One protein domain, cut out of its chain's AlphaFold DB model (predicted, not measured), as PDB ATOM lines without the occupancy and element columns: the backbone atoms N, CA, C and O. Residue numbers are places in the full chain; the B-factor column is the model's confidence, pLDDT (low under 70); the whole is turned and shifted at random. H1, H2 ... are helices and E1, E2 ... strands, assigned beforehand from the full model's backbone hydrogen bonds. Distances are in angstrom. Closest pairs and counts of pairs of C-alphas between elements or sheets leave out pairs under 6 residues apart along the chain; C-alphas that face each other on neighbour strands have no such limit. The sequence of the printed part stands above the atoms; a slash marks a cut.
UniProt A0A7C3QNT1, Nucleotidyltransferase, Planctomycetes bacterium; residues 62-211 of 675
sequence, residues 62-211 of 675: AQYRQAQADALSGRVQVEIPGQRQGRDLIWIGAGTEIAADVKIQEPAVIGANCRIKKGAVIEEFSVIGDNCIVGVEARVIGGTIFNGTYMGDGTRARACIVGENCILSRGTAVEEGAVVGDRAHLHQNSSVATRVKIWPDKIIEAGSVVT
ATOM      1  N   ALA A  62     -31.876  53.777   6.103       82.88
ATOM      2  CA  ALA A  62     -33.079  53.015   6.434       82.88
ATOM      3  C   ALA A  62     -34.061  53.018   5.254       82.88
ATOM      4  O   ALA A  62     -34.564  51.961   4.885       82.88
ATOM      5  N   GLN A  63     -34.256  54.177   4.614       87.62
ATOM      6  CA  GLN A  63     -35.036  54.300   3.378       87.62
ATOM      7  C   GLN A  63     -34.415  53.482   2.242       87.62
ATOM      8  O   GLN A  63     -35.141  52.809   1.521       87.62
ATOM      9  N   TYR A  64     -33.082  53.449   2.128       90.88
ATOM     10  CA  TYR A  64     -32.399  52.597   1.151       90.88
ATOM     11  C   TYR A  64     -32.727  51.110   1.351       90.88
ATOM     12  O   TYR A  64     -33.118  50.430   0.407       90.88
ATOM     13  N   ARG A  65     -32.641  50.601   2.588       90.38
ATOM     14  CA  ARG A  65     -33.037  49.215   2.899       90.38
ATOM     15  C   ARG A  65     -34.521  48.957   2.644       90.38
ATOM     16  O   ARG A  65     -34.870  47.896   2.134       90.38
ATOM     17  N   GLN A  66     -35.381  49.915   2.985       90.38
ATOM     18  CA  GLN A  66     -36.814  49.817   2.717       90.38
ATOM     19  C   GLN A  66     -37.087  49.715   1.212       90.38
ATOM     20  O   GLN A  66     -37.851  48.848   0.801       90.38
ATOM     21  N   ALA A  67     -36.404  50.516   0.392       92.12
ATOM     22  CA  ALA A  67     -36.527  50.468  -1.062       92.12
ATOM     23  C   ALA A  67     -36.113  49.101  -1.638       92.12
ATOM     24  O   ALA A  67     -36.784  48.586  -2.530       92.12
ATOM     25  N   GLN A  68     -35.068  48.467  -1.090       92.12
ATOM     26  CA  GLN A  68     -34.688  47.095  -1.463       92.12
ATOM     27  C   GLN A  68     -35.806  46.094  -1.130       92.12
ATOM     28  O   GLN A  68     -36.200  45.293  -1.975       92.12
ATOM     29  N   ALA A  69     -36.367  46.158   0.080       91.56
ATOM     30  CA  ALA A  69     -37.467  45.281   0.481       91.56
ATOM     31  C   ALA A  69     -38.746  45.513  -0.350       91.56
ATOM     32  O   ALA A  69     -39.440  44.563  -0.719       91.56
ATOM     33  N   ASP A  70     -39.045  46.767  -0.690       93.06
ATOM     34  CA  ASP A  70     -40.177  47.135  -1.541       93.06
ATOM     35  C   ASP A  70     -40.003  46.618  -2.978       93.06
ATOM     36  O   ASP A  70     -40.963  46.120  -3.571       93.06
ATOM     37  N   ALA A  71     -38.781  46.651  -3.519       91.94
ATOM     38  CA  ALA A  71     -38.456  46.039  -4.808       91.94
ATOM     39  C   ALA A  71     -38.642  44.516  -4.781       91.94
ATOM     40  O   ALA A  71     -39.355  43.960  -5.616       91.94
ATOM     41  N   LEU A  72     -38.076  43.841  -3.778       91.94
ATOM     42  CA  LEU A  72     -38.153  42.383  -3.626       91.94
ATOM     43  C   LEU A  72     -39.577  41.864  -3.380       91.94
ATOM     44  O   LEU A  72     -39.921  40.763  -3.809       91.94
ATOM     45  N   SER A  73     -40.414  42.656  -2.711       89.88
ATOM     46  CA  SER A  73     -41.830  42.343  -2.483       89.88
ATOM     47  C   SER A  73     -42.737  42.690  -3.671       89.88
ATOM     48  O   SER A  73     -43.935  42.411  -3.624       89.88
ATOM     49  N   GLY A  74     -42.192  43.285  -4.738       88.31
ATOM     50  CA  GLY A  74     -42.939  43.651  -5.941       88.31
ATOM     51  C   GLY A  74     -43.836  44.882  -5.785       88.31
ATOM     52  O   GLY A  74     -44.713  45.099  -6.622       88.31
ATOM     53  N   ARG A  75     -43.635  45.704  -4.742       88.69
ATOM     54  CA  ARG A  75     -44.343  46.993  -4.577       88.69
ATOM     55  C   ARG A  75     -43.936  48.013  -5.635       88.69
ATOM     56  O   ARG A  75     -44.725  48.894  -5.970       88.69
ATOM     57  N   VAL A  76     -42.725  47.878  -6.168       89.00
ATOM     58  CA  VAL A  76     -42.237  48.621  -7.327       89.00
ATOM     59  C   VAL A  76     -41.841  47.639  -8.427       89.00
ATOM     60  O   VAL A  76     -41.222  46.609  -8.168       89.00
ATOM     61  N   GLN A  77     -42.226  47.943  -9.666       85.06
ATOM     62  CA  GLN A  77     -41.856  47.133 -10.823       85.06
ATOM     63  C   GLN A  77     -40.450  47.516 -11.280       85.06
ATOM     64  O   GLN A  77     -40.267  48.502 -11.989       85.06
ATOM     65  N   VAL A  78     -39.463  46.732 -10.856       88.62
ATOM     66  CA  VAL A  78     -38.066  46.856 -11.286       88.62
ATOM     67  C   VAL A  78     -37.556  45.523 -11.813       88.62
ATOM     68  O   VAL A  78     -38.020  44.455 -11.408       88.62
ATOM     69  N   GLU A  79     -36.591  45.581 -12.725       89.88
ATOM     70  CA  GLU A  79     -35.874  44.392 -13.170       89.88
ATOM     71  C   GLU A  79     -34.872  43.982 -12.086       89.88
ATOM     72  O   GLU A  79     -33.901  44.689 -11.818       89.88
ATOM     73  N   ILE A  80     -35.138  42.854 -11.426       91.56
ATOM     74  CA  ILE A  80     -34.250  42.304 -10.402       91.56
ATOM     75  C   ILE A  80     -33.176  41.448 -11.096       91.56
ATOM     76  O   ILE A  80     -33.540  40.513 -11.817       91.56
ATOM     77  N   PRO A  81     -31.875  41.724 -10.883       85.81
ATOM     78  CA  PRO A  81     -30.792  40.968 -11.504       85.81
ATOM     79  C   PRO A  81     -30.815  39.472 -11.163       85.81
ATOM     80  O   PRO A  81     -31.068  39.079 -10.026       85.81
ATOM     81  N   GLY A  82     -30.464  38.641 -12.147       89.38
ATOM     82  CA  GLY A  82     -30.368  37.186 -12.007       89.38
ATOM     83  C   GLY A  82     -31.595  36.425 -12.515       89.38
ATOM     84  O   GLY A  82     -32.629  36.991 -12.863       89.38
ATOM     85  N   GLN A  83     -31.472  35.102 -12.586       92.12
ATOM     86  CA  GLN A  83     -32.560  34.229 -13.008       92.12
ATOM     87  C   GLN A  83     -33.447  33.884 -11.812       92.12
ATOM     88  O   GLN A  83     -32.980  33.332 -10.808       92.12
ATOM     89  N   ARG A  84     -34.746  34.165 -11.944       92.12
ATOM     90  CA  ARG A  84     -35.745  33.790 -10.942       92.12
ATOM     91  C   ARG A  84     -35.897  32.269 -10.858       92.12
ATOM     92  O   ARG A  84     -36.060  31.596 -11.879       92.12
ATOM     93  N   GLN A  85     -35.866  31.735  -9.643       90.19
ATOM     94  CA  GLN A  85     -35.964  30.302  -9.376       90.19
ATOM     95  C   GLN A  85     -37.430  29.859  -9.319       90.19
ATOM     96  O   GLN A  85     -38.084  29.895  -8.282       90.19
ATOM     97  N   GLY A  86     -37.971  29.438 -10.462       83.12
ATOM     98  CA  GLY A  86     -39.336  28.920 -10.538       83.12
ATOM     99  C   GLY A  86     -40.390  29.960 -10.141       83.12
ATOM    100  O   GLY A  86     -40.478  31.023 -10.756       83.12
ATOM    101  N   ARG A  87     -41.238  29.623  -9.158       78.88
ATOM    102  CA  ARG A  87     -42.279  30.525  -8.629       78.88
ATOM    103  C   ARG A  87     -41.796  31.364  -7.449       78.88
ATOM    104  O   ARG A  87     -42.417  32.391  -7.169       78.88
ATOM    105  N   ASP A  88     -40.695  30.967  -6.829       84.69
ATOM    106  CA  ASP A  88     -40.183  31.590  -5.619       84.69
ATOM    107  C   ASP A  88     -39.659  32.996  -5.946       84.69
ATOM    108  O   ASP A  88     -39.211  33.280  -7.068       84.69
ATOM    109  N   LEU A  89     -39.734  33.918  -4.990       91.81
ATOM    110  CA  LEU A  89     -39.171  35.268  -5.101       91.81
ATOM    111  C   LEU A  89     -37.662  35.239  -4.802       91.81
ATOM    112  O   LEU A  89     -37.152  35.986  -3.971       91.81
ATOM    113  N   ILE A  90     -36.947  34.330  -5.464       95.19
ATOM    114  CA  ILE A  90     -35.504  34.141  -5.316       95.19
ATOM    115  C   ILE A  90     -34.849  34.341  -6.678       95.19
ATOM    116  O   ILE A  90     -35.194  33.653  -7.642       95.19
ATOM    117  N   TRP A  91     -33.879  35.247  -6.752       96.31
ATOM    118  CA  TRP A  91     -33.094  35.499  -7.960       96.31
ATOM    119  C   TRP A  91     -31.641  35.104  -7.740       96.31
ATOM    120  O   TRP A  91     -31.042  35.451  -6.722       96.31
ATOM    121  N   ILE A  92     -31.084  34.364  -8.700       97.06
ATOM    122  CA  ILE A  92     -29.706  33.868  -8.646       97.06
ATOM    123  C   ILE A  92     -28.980  34.270  -9.928       97.06
ATOM    124  O   ILE A  92     -29.421  33.946 -11.034       97.06
ATOM    125  N   GLY A  93     -27.867  34.983  -9.787       95.56
ATOM    126  CA  GLY A  93     -27.004  35.381 -10.892       95.56
ATOM    127  C   GLY A  93     -26.249  34.206 -11.517       95.56
ATOM    128  O   GLY A  93     -26.026  33.163 -10.900       95.56
ATOM    129  N   ALA A  94     -25.839  34.377 -12.774       92.38
ATOM    130  CA  ALA A  94     -25.094  33.356 -13.504       92.38
ATOM    131  C   ALA A  94     -23.752  33.028 -12.822       92.38
ATOM    132  O   ALA A  94     -23.111  33.898 -12.234       92.38
ATOM    133  N   GLY A  95     -23.317  31.768 -12.909       90.44
ATOM    134  CA  GLY A  95     -22.031  31.322 -12.351       90.44
ATOM    135  C   GLY A  95     -22.000  31.164 -10.825       90.44
ATOM    136  O   GLY A  95     -20.949  30.840 -10.280       90.44
ATOM    137  N   THR A  96     -23.124  31.371 -10.134       95.25
ATOM    138  CA  THR A  96     -23.214  31.208  -8.679       95.25
ATOM    139  C   THR A  96     -23.325  29.738  -8.271       95.25
ATOM    140  O   THR A  96     -24.177  28.999  -8.759       95.25
ATOM    141  N   GLU A  97     -22.466  29.320  -7.341       92.94
ATOM    142  CA  GLU A  97     -22.405  27.969  -6.780       92.94
ATOM    143  C   GLU A  97     -23.014  27.957  -5.369       92.94
ATOM    144  O   GLU A  97     -22.564  28.689  -4.483       92.94
ATOM    145  N   ILE A  98     -24.012  27.101  -5.134       96.50
ATOM    146  CA  ILE A  98     -24.709  26.982  -3.842       96.50
ATOM    147  C   ILE A  98     -24.635  25.531  -3.362       96.50
ATOM    148  O   ILE A  98     -24.986  24.607  -4.095       96.50
ATOM    149  N   ALA A  99     -24.165  25.317  -2.131       95.38
ATOM    150  CA  ALA A  99     -24.127  23.986  -1.527       95.38
ATOM    151  C   ALA A  99     -25.541  23.434  -1.244       95.38
ATOM    152  O   ALA A  99     -26.469  24.178  -0.945       95.38
ATOM    153  N   ALA A 100     -25.697  22.107  -1.299       90.94
ATOM    154  CA  ALA A 100     -27.002  21.434  -1.263       90.94
ATOM    155  C   ALA A 100     -27.823  21.622   0.031       90.94
ATOM    156  O   ALA A 100     -29.028  21.393   0.017       90.94
ATOM    157  N   ASP A 101     -27.197  21.993   1.149       94.00
ATOM    158  CA  ASP A 101     -27.851  22.164   2.453       94.00
ATOM    159  C   ASP A 101     -28.026  23.634   2.872       94.00
ATOM    160  O   ASP A 101     -28.388  23.914   4.019       94.00
ATOM    161  N   VAL A 102     -27.781  24.573   1.953       95.94
ATOM    162  CA  VAL A 102     -28.032  26.003   2.163       95.94
ATOM    163  C   VAL A 102     -29.534  26.250   2.251       95.94
ATOM    164  O   VAL A 102     -30.314  25.748   1.441       95.94
ATOM    165  N   LYS A 103     -29.946  27.063   3.225       95.81
ATOM    166  CA  LYS A 103     -31.342  27.483   3.383       95.81
ATOM    167  C   LYS A 103     -31.508  28.897   2.854       95.81
ATOM    168  O   LYS A 103     -30.873  29.808   3.377       95.81
ATOM    169  N   ILE A 104     -32.373  29.073   1.863       96.19
ATOM    170  CA  ILE A 104     -32.726  30.380   1.301       96.19
ATOM    171  C   ILE A 104     -34.221  30.589   1.536       96.19
ATOM    172  O   ILE A 104     -35.017  29.726   1.172       96.19
ATOM    173  N   GLN A 105     -34.590  31.693   2.179       95.31
ATOM    174  CA  GLN A 105     -35.980  32.104   2.371       95.31
ATOM    175  C   GLN A 105     -36.286  33.278   1.446       95.31
ATOM    176  O   GLN A 105     -35.486  34.202   1.311       95.31
ATOM    177  N   GLU A 106     -37.436  33.221   0.792       91.25
ATOM    178  CA  GLU A 106     -37.897  34.276  -0.099       91.25
ATOM    179  C   GLU A 106     -38.496  35.471   0.677       91.25
ATOM    180  O   GLU A 106     -39.053  35.264   1.753       91.25
ATOM    181  N   PRO A 107     -38.432  36.706   0.141       94.62
ATOM    182  CA  PRO A 107     -37.762  37.073  -1.102       94.62
ATOM    183  C   PRO A 107     -36.259  37.348  -0.907       94.62
ATOM    184  O   PRO A 107     -35.873  37.952   0.088       94.62
ATOM    185  N   ALA A 108     -35.401  36.951  -1.850       96.25
ATOM    186  CA  ALA A 108     -33.950  37.161  -1.745       96.25
ATOM    187  C   ALA A 108     -33.247  37.254  -3.109       96.25
ATOM    188  O   ALA A 108     -33.685  36.659  -4.094       96.25
ATOM    189  N   VAL A 109     -32.115  37.960  -3.155       96.88
ATOM    190  CA  VAL A 109     -31.268  38.085  -4.354       96.88
ATOM    191  C   VAL A 109     -29.845  37.657  -4.038       96.88
ATOM    192  O   VAL A 109     -29.262  38.088  -3.044       96.88
ATOM    193  N   ILE A 110     -29.281  36.836  -4.920       97.69
ATOM    194  CA  ILE A 110     -27.871  36.455  -4.921       97.69
ATOM    195  C   ILE A 110     -27.302  36.790  -6.297       97.69
ATOM    196  O   ILE A 110     -27.781  36.276  -7.306       97.69
ATOM    197  N   GLY A 111     -26.280  37.640  -6.332       96.00
ATOM    198  CA  GLY A 111     -25.610  38.097  -7.544       96.00
ATOM    199  C   GLY A 111     -24.890  36.986  -8.303       96.00
ATOM    200  O   GLY A 111     -24.981  35.800  -7.971       96.00
ATOM    201  N   ALA A 112     -24.188  37.368  -9.364       90.81
ATOM    202  CA  ALA A 112     -23.415  36.475 -10.217       90.81
ATOM    203  C   ALA A 112     -22.088  36.054  -9.570       90.81
ATOM    204  O   ALA A 112     -21.495  36.794  -8.787       90.81
ATOM    205  N   ASN A 113     -21.583  34.878  -9.952       91.75
ATOM    206  CA  ASN A 113     -20.284  34.330  -9.529       91.75
ATOM    207  C   ASN A 113     -20.086  34.238  -8.004       91.75
ATOM    208  O   ASN A 113     -18.959  34.304  -7.504       91.75
ATOM    209  N   CYS A 114     -21.172  34.090  -7.251       94.56
ATOM    210  CA  CYS A 114     -21.115  33.936  -5.806       94.56
ATOM    211  C   CYS A 114     -20.817  32.484  -5.413       94.56
ATOM    212  O   CYS A 114     -21.139  31.543  -6.136       94.56
ATOM    213  N   ARG A 115     -20.236  32.281  -4.229       89.12
ATOM    214  CA  ARG A 115     -20.066  30.944  -3.631       89.12
ATOM    215  C   ARG A 115     -20.722  30.899  -2.262       89.12
ATOM    216  O   ARG A 115     -20.221  31.520  -1.325       89.12
ATOM    217  N   ILE A 116     -21.804  30.137  -2.133       97.00
ATOM    218  CA  ILE A 116     -22.543  29.969  -0.878       97.00
ATOM    219  C   ILE A 116     -22.239  28.580  -0.308       97.00
ATOM    220  O   ILE A 116     -22.632  27.555  -0.873       97.00
ATOM    221  N   LYS A 117     -21.475  28.537   0.787       94.50
ATOM    222  CA  LYS A 117     -20.943  27.294   1.358       94.50
ATOM    223  C   LYS A 117     -21.949  26.575   2.262       94.50
ATOM    224  O   LYS A 117     -22.997  27.095   2.629       94.50
ATOM    225  N   LYS A 118     -21.580  25.340   2.617       95.06
ATOM    226  CA  LYS A 118     -22.369  24.387   3.403       95.06
ATOM    227  C   LYS A 118     -22.977  25.015   4.669       95.06
ATOM    228  O   LYS A 118     -22.276  25.686   5.424       95.06
ATOM    229  N   GLY A 119     -24.262  24.763   4.911       95.38
ATOM    230  CA  GLY A 119     -24.974  25.183   6.122       95.38
ATOM    231  C   GLY A 119     -25.265  26.685   6.247       95.38
ATOM    232  O   GLY A 119     -25.773  27.106   7.287       95.38
ATOM    233  N   ALA A 120     -24.951  27.498   5.232       96.75
ATOM    234  CA  ALA A 120     -25.291  28.917   5.233       96.75
ATOM    235  C   ALA A 120     -26.816  29.145   5.216       96.75
ATOM    236  O   ALA A 120     -27.586  28.327   4.699       96.75
ATOM    237  N   VAL A 121     -27.248  30.274   5.779       97.81
ATOM    238  CA  VAL A 121     -28.659  30.683   5.833       97.81
ATOM    239  C   VAL A 121     -28.809  32.084   5.253       97.81
ATOM    240  O   VAL A 121     -28.158  33.022   5.709       97.81
ATOM    241  N   ILE A 122     -29.685  32.224   4.266       97.69
ATOM    242  CA  ILE A 122     -30.068  33.493   3.651       97.69
ATOM    243  C   ILE A 122     -31.561  33.668   3.926       97.69
ATOM    244  O   ILE A 122     -32.370  32.888   3.430       97.69
ATOM    245  N   GLU A 123     -31.928  34.624   4.777       96.31
ATOM    246  CA  GLU A 123     -33.332  34.886   5.127       96.31
ATOM    247  C   GLU A 123     -33.955  35.954   4.212       96.31
ATOM    248  O   GLU A 123     -33.273  36.537   3.363       96.31
ATOM    249  N   GLU A 124     -35.249  36.208   4.400       94.06
ATOM    250  CA  GLU A 124     -36.025  37.181   3.631       94.06
ATOM    251  C   GLU A 124     -35.376  38.575   3.575       94.06
ATOM    252  O   GLU A 124     -34.683  39.026   4.492       94.06
ATOM    253  N   PHE A 125     -35.608  39.261   2.458       95.19
ATOM    254  CA  PHE A 125     -35.097  40.590   2.114       95.19
ATOM    255  C   PHE A 125     -33.569  40.711   2.064       95.19
ATOM    256  O   PHE A 125     -33.027  41.818   2.089       95.19
ATOM    257  N   SER A 126     -32.857  39.586   1.989       97.12
ATOM    258  CA  SER A 126     -31.405  39.589   1.824       97.12
ATOM    259  C   SER A 126     -31.022  39.863   0.372       97.12
ATOM    260  O   SER A 126     -31.546  39.243  -0.556       97.12
ATOM    261  N   VAL A 127     -30.063  40.766   0.184       97.12
ATOM    262  CA  VAL A 127     -29.479  41.114  -1.114       97.12
ATOM    263  C   VAL A 127     -27.984  40.861  -1.029       97.12
ATOM    264  O   VAL A 127     -27.301  41.477  -0.217       97.12
ATOM    265  N   ILE A 128     -27.473  39.955  -1.852       97.88
ATOM    266  CA  ILE A 128     -26.046  39.660  -1.972       97.88
ATOM    267  C   ILE A 128     -25.627  40.039  -3.389       97.88
ATOM    268  O   ILE A 128     -26.185  39.514  -4.345       97.88
ATOM    269  N   GLY A 129     -24.670  40.952  -3.518       95.75
ATOM    270  CA  GLY A 129     -24.111  41.404  -4.788       95.75
ATOM    271  C   GLY A 129     -23.218  40.358  -5.450       95.75
ATOM    272  O   GLY A 129     -23.076  39.231  -4.975       95.75
ATOM    273  N   ASP A 130     -22.590  40.737  -6.552       90.88
ATOM    274  CA  ASP A 130     -21.776  39.847  -7.374       90.88
ATOM    275  C   ASP A 130     -20.446  39.484  -6.704       90.88
ATOM    276  O   ASP A 130     -19.876  40.256  -5.933       90.88
ATOM    277  N   ASN A 131     -19.887  38.329  -7.063       90.50
ATOM    278  CA  ASN A 131     -18.561  37.864  -6.646       90.50
ATOM    279  C   ASN A 131     -18.390  37.731  -5.119       90.50
ATOM    280  O   ASN A 131     -17.276  37.821  -4.602       90.50
ATOM    281  N   CYS A 132     -19.483  37.523  -4.384       94.88
ATOM    282  CA  CYS A 132     -19.440  37.336  -2.938       94.88
ATOM    283  C   CYS A 132     -19.132  35.882  -2.558       94.88
ATOM    284  O   CYS A 132     -19.517  34.929  -3.240       94.88
ATOM    285  N   ILE A 133     -18.498  35.691  -1.404       89.94
ATOM    286  CA  ILE A 133     -18.308  34.362  -0.811       89.94
ATOM    287  C   ILE A 133     -18.980  34.350   0.554       89.94
ATOM    288  O   ILE A 133     -18.598  35.115   1.433       89.94
ATOM    289  N   VAL A 134     -19.941  33.449   0.749       96.56
ATOM    290  CA  VAL A 134     -20.622  33.233   2.030       96.56
ATOM    291  C   VAL A 134     -20.128  31.925   2.640       96.56
ATOM    292  O   VAL A 134     -20.300  30.848   2.068       96.56
ATOM    293  N   GLY A 135     -19.444  32.042   3.778       90.62
ATOM    294  CA  GLY A 135     -18.741  30.976   4.485       90.62
ATOM    295  C   GLY A 135     -19.642  29.888   5.068       90.62
ATOM    296  O   GLY A 135     -20.868  29.974   5.037       90.62
ATOM    297  N   VAL A 136     -19.013  28.841   5.608       93.81
ATOM    298  CA  VAL A 136     -19.722  27.713   6.236       93.81
ATOM    299  C   VAL A 136     -20.532  28.225   7.424       93.81
ATOM    300  O   VAL A 136     -20.004  28.971   8.246       93.81
ATOM    301  N   GLU A 137     -21.809  27.847   7.505       95.69
ATOM    302  CA  GLU A 137     -22.737  28.262   8.577       95.69
ATOM    303  C   GLU A 137     -22.924  29.788   8.737       95.69
ATOM    304  O   GLU A 137     -23.465  30.249   9.746       95.69
ATOM    305  N   ALA A 138     -22.509  30.596   7.754       96.75
ATOM    306  CA  ALA A 138     -22.730  32.040   7.777       96.75
ATOM    307  C   ALA A 138     -24.210  32.387   7.540       96.75
ATOM    308  O   ALA A 138     -24.947  31.653   6.877       96.75
ATOM    309  N   ARG A 139     -24.659  33.515   8.094       98.19
ATOM    310  CA  ARG A 139     -26.057  33.953   8.055       98.19
ATOM    311  C   ARG A 139     -26.196  35.376   7.538       98.19
ATOM    312  O   ARG A 139     -25.595  36.290   8.102       98.19
ATOM    313  N   VAL A 140     -27.049  35.561   6.538       97.50
ATOM    314  CA  VAL A 140     -27.491  36.871   6.046       97.50
ATOM    315  C   VAL A 140     -28.986  36.985   6.319       97.50
ATOM    316  O   VAL A 140     -29.757  36.136   5.885       97.50
ATOM    317  N   ILE A 141     -29.383  37.990   7.096       95.88
ATOM    318  CA  ILE A 141     -30.752  38.163   7.591       95.88
ATOM    319  C   ILE A 141     -31.225  39.569   7.231       95.88
ATOM    320  O   ILE A 141     -30.913  40.508   7.961       95.88
ATOM    321  N   GLY A 142     -31.913  39.744   6.101       93.44
ATOM    322  CA  GLY A 142     -32.380  41.057   5.629       93.44
ATOM    323  C   GLY A 142     -31.253  42.072   5.391       93.44
ATOM    324  O   GLY A 142     -31.452  43.278   5.558       93.44
ATOM    325  N   GLY A 143     -30.039  41.579   5.127       95.19
ATOM    326  CA  GLY A 143     -28.842  42.390   4.916       95.19
ATOM    327  C   GLY A 143     -28.597  42.679   3.437       95.19
ATOM    328  O   GLY A 143     -28.887  41.841   2.587       95.19
ATOM    329  N   THR A 144     -28.025  43.845   3.143       97.25
ATOM    330  CA  THR A 144     -27.566  44.227   1.802       97.25
ATOM    331  C   THR A 144     -26.044  44.155   1.757       97.25
ATOM    332  O   THR A 144     -25.358  45.001   2.327       97.25
ATOM    333  N   ILE A 145     -25.521  43.126   1.103       97.88
ATOM    334  CA  ILE A 145     -24.096  42.837   0.964       97.88
ATOM    335  C   ILE A 145     -23.678  43.204  -0.454       97.88
ATOM    336  O   ILE A 145     -24.196  42.641  -1.412       97.88
ATOM    337  N   PHE A 146     -22.765  44.155  -0.597       97.44
ATOM    338  CA  PHE A 146     -22.293  44.635  -1.889       97.44
ATOM    339  C   PHE A 146     -21.198  43.730  -2.467       97.44
ATOM    340  O   PHE A 146     -20.669  42.832  -1.805       97.44
ATOM    341  N   ASN A 147     -20.872  43.992  -3.731       94.50
ATOM    342  CA  ASN A 147     -20.020  43.168  -4.579       94.50
ATOM    343  C   ASN A 147     -18.650  42.856  -3.960       94.50
ATOM    344  O   ASN A 147     -18.058  43.677  -3.260       94.50
ATOM    345  N   GLY A 148     -18.114  41.675  -4.268       82.50
ATOM    346  CA  GLY A 148     -16.757  41.265  -3.893       82.50
ATOM    347  C   GLY A 148     -16.556  41.030  -2.395       82.50
ATOM    348  O   GLY A 148     -15.421  40.877  -1.947       82.50
ATOM    349  N   THR A 149     -17.629  41.010  -1.602       94.69
ATOM    350  CA  THR A 149     -17.534  40.849  -0.150       94.69
ATOM    351  C   THR A 149     -17.314  39.392   0.243       94.69
ATOM    352  O   THR A 149     -18.033  38.478  -0.175       94.69
ATOM    353  N   TYR A 150     -16.330  39.169   1.111       92.44
ATOM    354  CA  TYR A 150     -16.064  37.883   1.740       92.44
ATOM    355  C   TYR A 150     -16.700  37.827   3.130       92.44
ATOM    356  O   TYR A 150     -16.346  38.604   4.015       92.44
ATOM    357  N   MET A 151     -17.589  36.861   3.350       97.19
ATOM    358  CA  MET A 151     -18.117  36.501   4.662       97.19
ATOM    359  C   MET A 151     -17.528  35.160   5.094       97.19
ATOM    360  O   MET A 151     -17.821  34.120   4.513       97.19
ATOM    361  N   GLY A 152     -16.689  35.171   6.123       85.19
ATOM    362  CA  GLY A 152     -16.054  33.984   6.681       85.19
ATOM    363  C   GLY A 152     -17.029  33.089   7.442       85.19
ATOM    364  O   GLY A 152     -18.182  33.445   7.686       85.19
ATOM    365  N   ASP A 153     -16.549  31.916   7.844       94.38
ATOM    366  CA  ASP A 153     -17.380  30.900   8.495       94.38
ATOM    367  C   ASP A 153     -18.049  31.428   9.777       94.38
ATOM    368  O   ASP A 153     -17.435  32.153  10.565       94.38
ATOM    369  N   GLY A 154     -19.320  31.085   9.984       92.12
ATOM    370  CA  GLY A 154     -20.113  31.509  11.141       92.12
ATOM    371  C   GLY A 154     -20.364  33.020  11.249       92.12
ATOM    372  O   GLY A 154     -20.770  33.483  12.313       92.12
ATOM    373  N   THR A 155     -20.107  33.803  10.196       96.44
ATOM    374  CA  THR A 155     -20.400  35.248  10.184       96.44
ATOM    375  C   THR A 155     -21.905  35.498  10.213       96.44
ATOM    376  O   THR A 155     -22.665  34.768   9.577       96.44
ATOM    377  N   ARG A 156     -22.346  36.560  10.889       97.56
ATOM    378  CA  ARG A 156     -23.745  36.997  10.921       97.56
ATOM    379  C   ARG A 156     -23.877  38.435  10.429       97.56
ATOM    380  O   ARG A 156     -23.296  39.333  11.019       97.56
ATOM    381  N   ALA A 157     -24.688  38.658   9.403       96.88
ATOM    382  CA  ALA A 157     -25.068  39.982   8.919       96.88
ATOM    383  C   ALA A 157     -26.584  40.149   9.063       96.88
ATOM    384  O   ALA A 157     -27.349  39.475   8.374       96.88
ATOM    385  N   ARG A 158     -27.033  41.010   9.982       96.06
ATOM    386  CA  ARG A 158     -28.455  41.201  10.293       96.06
ATOM    387  C   ARG A 158     -28.887  42.617   9.968       96.06
ATOM    388  O   ARG A 158     -28.392  43.546  10.586       96.06
ATOM    389  N   ALA A 159     -29.839  42.776   9.052       94.56
ATOM    390  CA  ALA A 159     -30.501  44.043   8.759       94.56
ATOM    391  C   ALA A 159     -29.499  45.204   8.576       94.56
ATOM    392  O   ALA A 159     -29.720  46.323   9.040       94.56
ATOM    393  N   CYS A 160     -28.361  44.915   7.952       96.31
ATOM    394  CA  CYS A 160     -27.211  45.804   7.839       96.31
ATOM    395  C   CYS A 160     -26.861  46.047   6.370       96.31
ATOM    396  O   CYS A 160     -27.402  45.393   5.477       96.31
ATOM    397  N   ILE A 161     -25.959  46.996   6.137       97.44
ATOM    398  CA  ILE A 161     -25.371  47.249   4.823       97.44
ATOM    399  C   ILE A 161     -23.872  46.979   4.920       97.44
ATOM    400  O   ILE A 161     -23.205  47.508   5.806       97.44
ATOM    401  N   VAL A 162     -23.337  46.167   4.017       97.62
ATOM    402  CA  VAL A 162     -21.897  45.917   3.900       97.62
ATOM    403  C   VAL A 162     -21.474  46.337   2.503       97.62
ATOM    404  O   VAL A 162     -22.017  45.820   1.533       97.62
ATOM    405  N   GLY A 163     -20.564  47.303   2.427       96.44
ATOM    406  CA  GLY A 163     -20.034  47.903   1.208       96.44
ATOM    407  C   GLY A 163     -19.136  46.956   0.420       96.44
ATOM    408  O   GLY A 163     -18.961  45.789   0.768       96.44
ATOM    409  N   GLU A 164     -18.581  47.449  -0.676       94.56
ATOM    410  CA  GLU A 164     -17.869  46.616  -1.644       94.56
ATOM    411  C   GLU A 164     -16.533  46.098  -1.110       94.56
ATOM    412  O   GLU A 164     -15.827  46.787  -0.374       94.56
ATOM    413  N   ASN A 165     -16.138  44.900  -1.548       88.06
ATOM    414  CA  ASN A 165     -14.825  44.305  -1.279       88.06
ATOM    415  C   ASN A 165     -14.467  44.233   0.216       88.06
ATOM    416  O   ASN A 165     -13.298  44.333   0.593       88.06
ATOM    417  N   CYS A 166     -15.471  44.079   1.082       94.69
ATOM    418  CA  CYS A 166     -15.246  43.938   2.513       94.69
ATOM    419  C   CYS A 166     -14.803  42.514   2.870       94.69
ATOM    420  O   CYS A 166     -15.183  41.536   2.222       94.69
ATOM    421  N   ILE A 167     -14.040  42.382   3.954       91.88
ATOM    422  CA  ILE A 167     -13.631  41.087   4.504       91.88
ATOM    423  C   ILE A 167     -14.202  40.963   5.909       91.88
ATOM    424  O   ILE A 167     -13.691  41.560   6.853       91.88
ATOM    425  N   LEU A 168     -15.244  40.153   6.067       96.19
ATOM    426  CA  LEU A 168     -15.775  39.759   7.367       96.19
ATOM    427  C   LEU A 168     -15.152  38.414   7.734       96.19
ATOM    428  O   LEU A 168     -15.482  37.384   7.154       96.19
ATOM    429  N   SER A 169     -14.193  38.402   8.653       86.81
ATOM    430  CA  SER A 169     -13.495  37.170   9.038       86.81
ATOM    431  C   SER A 169     -14.402  36.246   9.861       86.81
ATOM    432  O   SER A 169     -15.479  36.636  10.304       86.81
ATOM    433  N   ARG A 170     -13.955  35.006  10.097       91.19
ATOM    434  CA  ARG A 170     -14.705  33.987  10.854       91.19
ATOM    435  C   ARG A 170     -15.321  34.539  12.151       91.19
ATOM    436  O   ARG A 170     -14.621  35.174  12.939       91.19
ATOM    437  N   GLY A 171     -16.596  34.229  12.380       86.62
ATOM    438  CA  GLY A 171     -17.323  34.565  13.607       86.62
ATOM    439  C   GLY A 171     -17.662  36.050  13.775       86.62
ATOM    440  O   GLY A 171     -18.004  36.459  14.879       86.62
ATOM    441  N   THR A 172     -17.548  36.860  12.720       94.06
ATOM    442  CA  THR A 172     -17.892  38.290  12.784       94.06
ATOM    443  C   THR A 172     -19.407  38.491  12.879       94.06
ATOM    444  O   THR A 172     -20.165  37.754  12.247       94.06
ATOM    445  N   ALA A 173     -19.865  39.507  13.612       95.50
ATOM    446  CA  ALA A 173     -21.278  39.890  13.662       95.50
ATOM    447  C   ALA A 173     -21.491  41.360  13.272       95.50
ATOM    448  O   ALA A 173     -20.872  42.254  13.836       95.50
ATOM    449  N   VAL A 174     -22.393  41.624  12.330       96.94
ATOM    450  CA  VAL A 174     -22.822  42.971  11.937       96.94
ATOM    451  C   VAL A 174     -24.312  43.086  12.236       96.94
ATOM    452  O   VAL A 174     -25.131  42.398  11.619       96.94
ATOM    453  N   GLU A 175     -24.647  43.903  13.233       95.62
ATOM    454  CA  GLU A 175     -25.993  43.983  13.797       95.62
ATOM    455  C   GLU A 175     -26.904  44.980  13.066       95.62
ATOM    456  O   GLU A 175     -26.515  45.706  12.151       95.62
ATOM    457  N   GLU A 176     -28.167  45.007  13.485       91.94
ATOM    458  CA  GLU A 176     -29.236  45.751  12.826       91.94
ATOM    459  C   GLU A 176     -28.945  47.249  12.657       91.94
ATOM    460  O   GLU A 176     -28.618  47.973  13.600       91.94
ATOM    461  N   GLY A 177     -29.113  47.731  11.424       86.25
ATOM    462  CA  GLY A 177     -28.884  49.121  11.043       86.25
ATOM    463  C   GLY A 177     -27.410  49.514  10.957       86.25
ATOM    464  O   GLY A 177     -27.132  50.671  10.647       86.25
ATOM    465  N   ALA A 178     -26.476  48.597  11.230       93.62
ATOM    466  CA  ALA A 178     -25.060  48.866  11.054       93.62
ATOM    467  C   ALA A 178     -24.693  49.001   9.569       93.62
ATOM    468  O   ALA A 178     -25.319  48.389   8.697       93.62
ATOM    469  N   VAL A 179     -23.658  49.796   9.298       94.44
ATOM    470  CA  VAL A 179     -23.087  49.963   7.957       94.44
ATOM    471  C   VAL A 179     -21.591  49.738   8.003       94.44
ATOM    472  O   VAL A 179     -20.902  50.342   8.819       94.44
ATOM    473  N   VAL A 180     -21.084  48.900   7.111       95.38
ATOM    474  CA  VAL A 180     -19.654  48.695   6.903       95.38
ATOM    475  C   VAL A 180     -19.288  49.294   5.552       95.38
ATOM    476  O   VAL A 180     -19.826  48.861   4.545       95.38
ATOM    477  N   GLY A 181     -18.443  50.321   5.532       90.88
ATOM    478  CA  GLY A 181     -17.992  50.981   4.308       90.88
ATOM    479  C   GLY A 181     -17.007  50.132   3.505       90.88
ATOM    480  O   GLY A 181     -16.428  49.182   4.025       90.88
ATOM    481  N   ASP A 182     -16.816  50.498   2.240       89.75
ATOM    482  CA  ASP A 182     -16.042  49.719   1.268       89.75
ATOM    483  C   ASP A 182     -14.626  49.367   1.741       89.75
ATOM    484  O   ASP A 182     -13.943  50.162   2.389       89.75
ATOM    485  N   ARG A 183     -14.141  48.183   1.354       88.69
ATOM    486  CA  ARG A 183     -12.782  47.686   1.639       88.69
ATOM    487  C   ARG A 183     -12.442  47.611   3.134       88.69
ATOM    488  O   ARG A 183     -11.270  47.554   3.500       88.69
ATOM    489  N   ALA A 184     -13.443  47.595   4.012       88.38
ATOM    490  CA  ALA A 184     -13.219  47.379   5.433       88.38
ATOM    491  C   ALA A 184     -12.914  45.902   5.735       88.38
ATOM    492  O   ALA A 184     -13.465  44.980   5.124       88.38
ATOM    493  N   HIS A 185     -12.057  45.669   6.729       88.19
ATOM    494  CA  HIS A 185     -11.662  44.339   7.185       88.19
ATOM    495  C   HIS A 185     -12.016  44.158   8.657       88.19
ATOM    496  O   HIS A 185     -11.400  44.735   9.547       88.19
ATOM    497  N   LEU A 186     -13.006  43.313   8.925       89.81
ATOM    498  CA  LEU A 186     -13.370  42.886  10.269       89.81
ATOM    499  C   LEU A 186     -12.644  41.573  10.579       89.81
ATOM    500  O   LEU A 186     -12.857  40.555   9.910       89.81
ATOM    501  N   HIS A 187     -11.742  41.584  11.561       77.00
ATOM    502  CA  HIS A 187     -11.018  40.388  11.989       77.00
ATOM    503  C   HIS A 187     -11.897  39.458  12.837       77.00
ATOM    504  O   HIS A 187     -13.041  39.756  13.178       77.00
ATOM    505  N   GLN A 188     -11.368  38.270  13.127       81.62
ATOM    506  CA  GLN A 188     -12.125  37.153  13.687       81.62
ATOM    507  C   GLN A 188     -12.838  37.516  14.993       81.62
ATOM    508  O   GLN A 188     -12.256  38.162  15.863       81.62
ATOM    509  N   ASN A 189     -14.075  37.038  15.141       80.69
ATOM    510  CA  ASN A 189     -14.922  37.243  16.322       80.69
ATOM    511  C   ASN A 189     -15.143  38.718  16.707       80.69
ATOM    512  O   ASN A 189     -15.440  39.004  17.865       80.69
ATOM    513  N   SER A 190     -14.959  39.657  15.776       83.69
ATOM    514  CA  SER A 190     -15.322  41.057  16.002       83.69
ATOM    515  C   SER A 190     -16.819  41.274  15.781       83.69
ATOM    516  O   SER A 190     -17.481  40.504  15.082       83.69
ATOM    517  N   SER A 191     -17.383  42.322  16.374       89.25
ATOM    518  CA  SER A 191     -18.773  42.690  16.139       89.25
ATOM    519  C   SER A 191     -18.978  44.189  15.984       89.25
ATOM    520  O   SER A 191     -18.269  45.004  16.567       89.25
ATOM    521  N   VAL A 192     -19.969  44.549  15.177       92.00
ATOM    522  CA  VAL A 192     -20.434  45.918  14.966       92.00
ATOM    523  C   VAL A 192     -21.845  46.008  15.523       92.00
ATOM    524  O   VAL A 192     -22.741  45.307  15.053       92.00
ATOM    525  N   ALA A 193     -22.023  46.835  16.554       88.56
ATOM    526  CA  ALA A 193     -23.292  46.984  17.255       88.56
ATOM    527  C   ALA A 193     -24.365  47.656  16.383       88.56
ATOM    528  O   ALA A 193     -24.106  48.157  15.286       88.56
ATOM    529  N   THR A 194     -25.600  47.673  16.881       86.25
ATOM    530  CA  THR A 194     -26.743  48.228  16.158       86.25
ATOM    531  C   THR A 194     -26.523  49.697  15.792       86.25
ATOM    532  O   THR A 194     -26.069  50.500  16.604       86.25
ATOM    533  N   ARG A 195     -26.864  50.060  14.549       81.69
ATOM    534  CA  ARG A 195     -26.761  51.431  14.005       81.69
ATOM    535  C   ARG A 195     -25.351  52.045  14.026       81.69
ATOM    536  O   ARG A 195     -25.214  53.261  13.881       81.69
ATOM    537  N   VAL A 196     -24.305  51.228  14.162       84.88
ATOM    538  CA  VAL A 196     -22.905  51.668  14.086       84.88
ATOM    539  C   VAL A 196     -22.431  51.706  12.637       84.88
ATOM    540  O   VAL A 196     -22.682  50.780  11.867       84.88
ATOM    541  N   LYS A 197     -21.712  52.768  12.262       86.88
ATOM    542  CA  LYS A 197     -21.093  52.895  10.938       86.88
ATOM    543  C   LYS A 197     -19.577  52.713  11.025       86.88
ATOM    544  O   LYS A 197     -18.908  53.332  11.854       86.88
ATOM    545  N   ILE A 198     -19.036  51.886  10.144       86.75
ATOM    546  CA  ILE A 198     -17.606  51.721   9.901       86.75
ATOM    547  C   ILE A 198     -17.301  52.407   8.575       86.75
ATOM    548  O   ILE A 198     -17.953  52.131   7.573       86.75
ATOM    549  N   TRP A 199     -16.337  53.321   8.573       79.00
ATOM    550  CA  TRP A 199     -15.899  53.987   7.347       79.00
ATOM    551  C   TRP A 199     -15.151  53.021   6.411       79.00
ATOM    552  O   TRP A 199     -14.648  51.995   6.879       79.00
ATOM    553  N   PRO A 200     -15.044  53.346   5.110       80.88
ATOM    554  CA  PRO A 200     -14.187  52.617   4.190       80.88
ATOM    555  C   PRO A 200     -12.740  52.464   4.680       80.88
ATOM    556  O   PRO A 200     -12.232  53.291   5.447       80.88
ATOM    557  N   ASP A 201     -12.084  51.399   4.222       73.38
ATOM    558  CA  ASP A 201     -10.664  51.091   4.462       73.38
ATOM    559  C   ASP A 201     -10.278  50.908   5.948       73.38
ATOM    560  O   ASP A 201      -9.107  51.019   6.325       73.38
ATOM    561  N   LYS A 202     -11.249  50.642   6.834       79.88
ATOM    562  CA  LYS A 202     -10.990  50.417   8.264       79.88
ATOM    563  C   LYS A 202     -10.740  48.952   8.586       79.88
ATOM    564  O   LYS A 202     -11.401  48.063   8.061       79.88
ATOM    565  N   ILE A 203      -9.824  48.728   9.524       76.56
ATOM    566  CA  ILE A 203      -9.511  47.412  10.078       76.56
ATOM    567  C   ILE A 203     -10.053  47.353  11.508       76.56
ATOM    568  O   ILE A 203      -9.684  48.184  12.338       76.56
ATOM    569  N   ILE A 204     -10.927  46.387  11.793       81.00
ATOM    570  CA  ILE A 204     -11.447  46.112  13.138       81.00
ATOM    571  C   ILE A 204     -10.711  44.905  13.700       81.00
ATOM    572  O   ILE A 204     -10.750  43.823  13.112       81.00
ATOM    573  N   GLU A 205     -10.041  45.090  14.835       65.81
ATOM    574  CA  GLU A 205      -9.227  44.053  15.465       65.81
ATOM    575  C   GLU A 205     -10.059  42.862  15.961       65.81
ATOM    576  O   GLU A 205     -11.244  42.976  16.290       65.81
ATOM    577  N   ALA A 206      -9.414  41.697  16.038       73.94
ATOM    578  CA  ALA A 206     -10.061  40.456  16.448       73.94
ATOM    579  C   ALA A 206     -10.658  40.564  17.864       73.94
ATOM    580  O   ALA A 206     -10.025  41.098  18.770       73.94
ATOM    581  N   GLY A 207     -11.868  40.036  18.056       65.38
ATOM    582  CA  GLY A 207     -12.569  40.044  19.348       65.38
ATOM    583  C   GLY A 207     -13.138  41.399  19.789       65.38
ATOM    584  O   GLY A 207     -13.725  41.482  20.867       65.38
ATOM    585  N   SER A 208     -12.979  42.457  18.991       72.94
ATOM    586  CA  SER A 208     -13.467  43.796  19.336       72.94
ATOM    587  C   SER A 208     -14.974  43.931  19.138       72.94
ATOM    588  O   SER A 208     -15.514  43.434  18.153       72.94
ATOM    589  N   VAL A 209     -15.639  44.674  20.027       81.38
ATOM    590  CA  VAL A 209     -17.044  45.081  19.871       81.38
ATOM    591  C   VAL A 209     -17.085  46.578  19.593       81.38
ATOM    592  O   VAL A 209     -16.796  47.391  20.471       81.38
ATOM    593  N   VAL A 210     -17.448  46.956  18.372       79.44
ATOM    594  CA  VAL A 210     -17.586  48.357  17.975       79.44
ATOM    595  C   VAL A 210     -18.977  48.843  18.367       79.44
ATOM    596  O   VAL A 210     -19.967  48.519  17.714       79.44
ATOM    597  N   THR A 211     -19.054  49.610  19.454       77.12
ATOM    598  CA  THR A 211     -20.311  50.133  20.024       77.12
ATOM    599  C   THR A 211     -20.652  51.554  19.585       77.12
ATOM    600  O   THR A 211     -21.738  52.045  19.877       77.12
TER     601      THR A 211
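This is residues 62 to 211 of the 675 residues of the protein "Nucleotidyltransferase" of Planctomycetes bacterium (UniProt A0A7C3QNT1). With little regular structure, the chain winds in stacked turns, a solenoid from E1 to residue 211, and H1 lies over the turns of E2 and E3. The 150 printed residues hold H1, then E1 to E5, in two parallel sheets, E1 E2 E3 and E4 E5; the class is mixed, with only 26 residues in named elements. It is compact, radius of gyration of the C-alphas 14.2 A, spanning 43 by 33 by 20 A.

Look at E1, residues 90 to 92, and E2, 108 to 110: parallel, N 91 to O 108 3.0 A. E3, 126 to 128, is parallel to E2, N 109 to O 126 3.0 A. H1, residues 62 to 72, is on this sheet, height 9.7 A, across the strands at 88 degrees to E3 on the local plane; its closest C-alphas to E2 are Leu 72 and Ala 108, 7.0 A. Every O i to N i+4 pair in H1 is within hydrogen-bond range. E4, 139 to 141, and E5, 156 to 158, are parallel, N 141 to O 157 2.8 A.

Find C-alpha 62 at (-33.079, 53.015, 6.434); H1 runs 15.5 A. E5 ends at (-28.455, 41.201, 10.293).

The printed part has no cut; the E3 to E4 link is short, the others long. Residues 205 and 207 are under pLDDT 70.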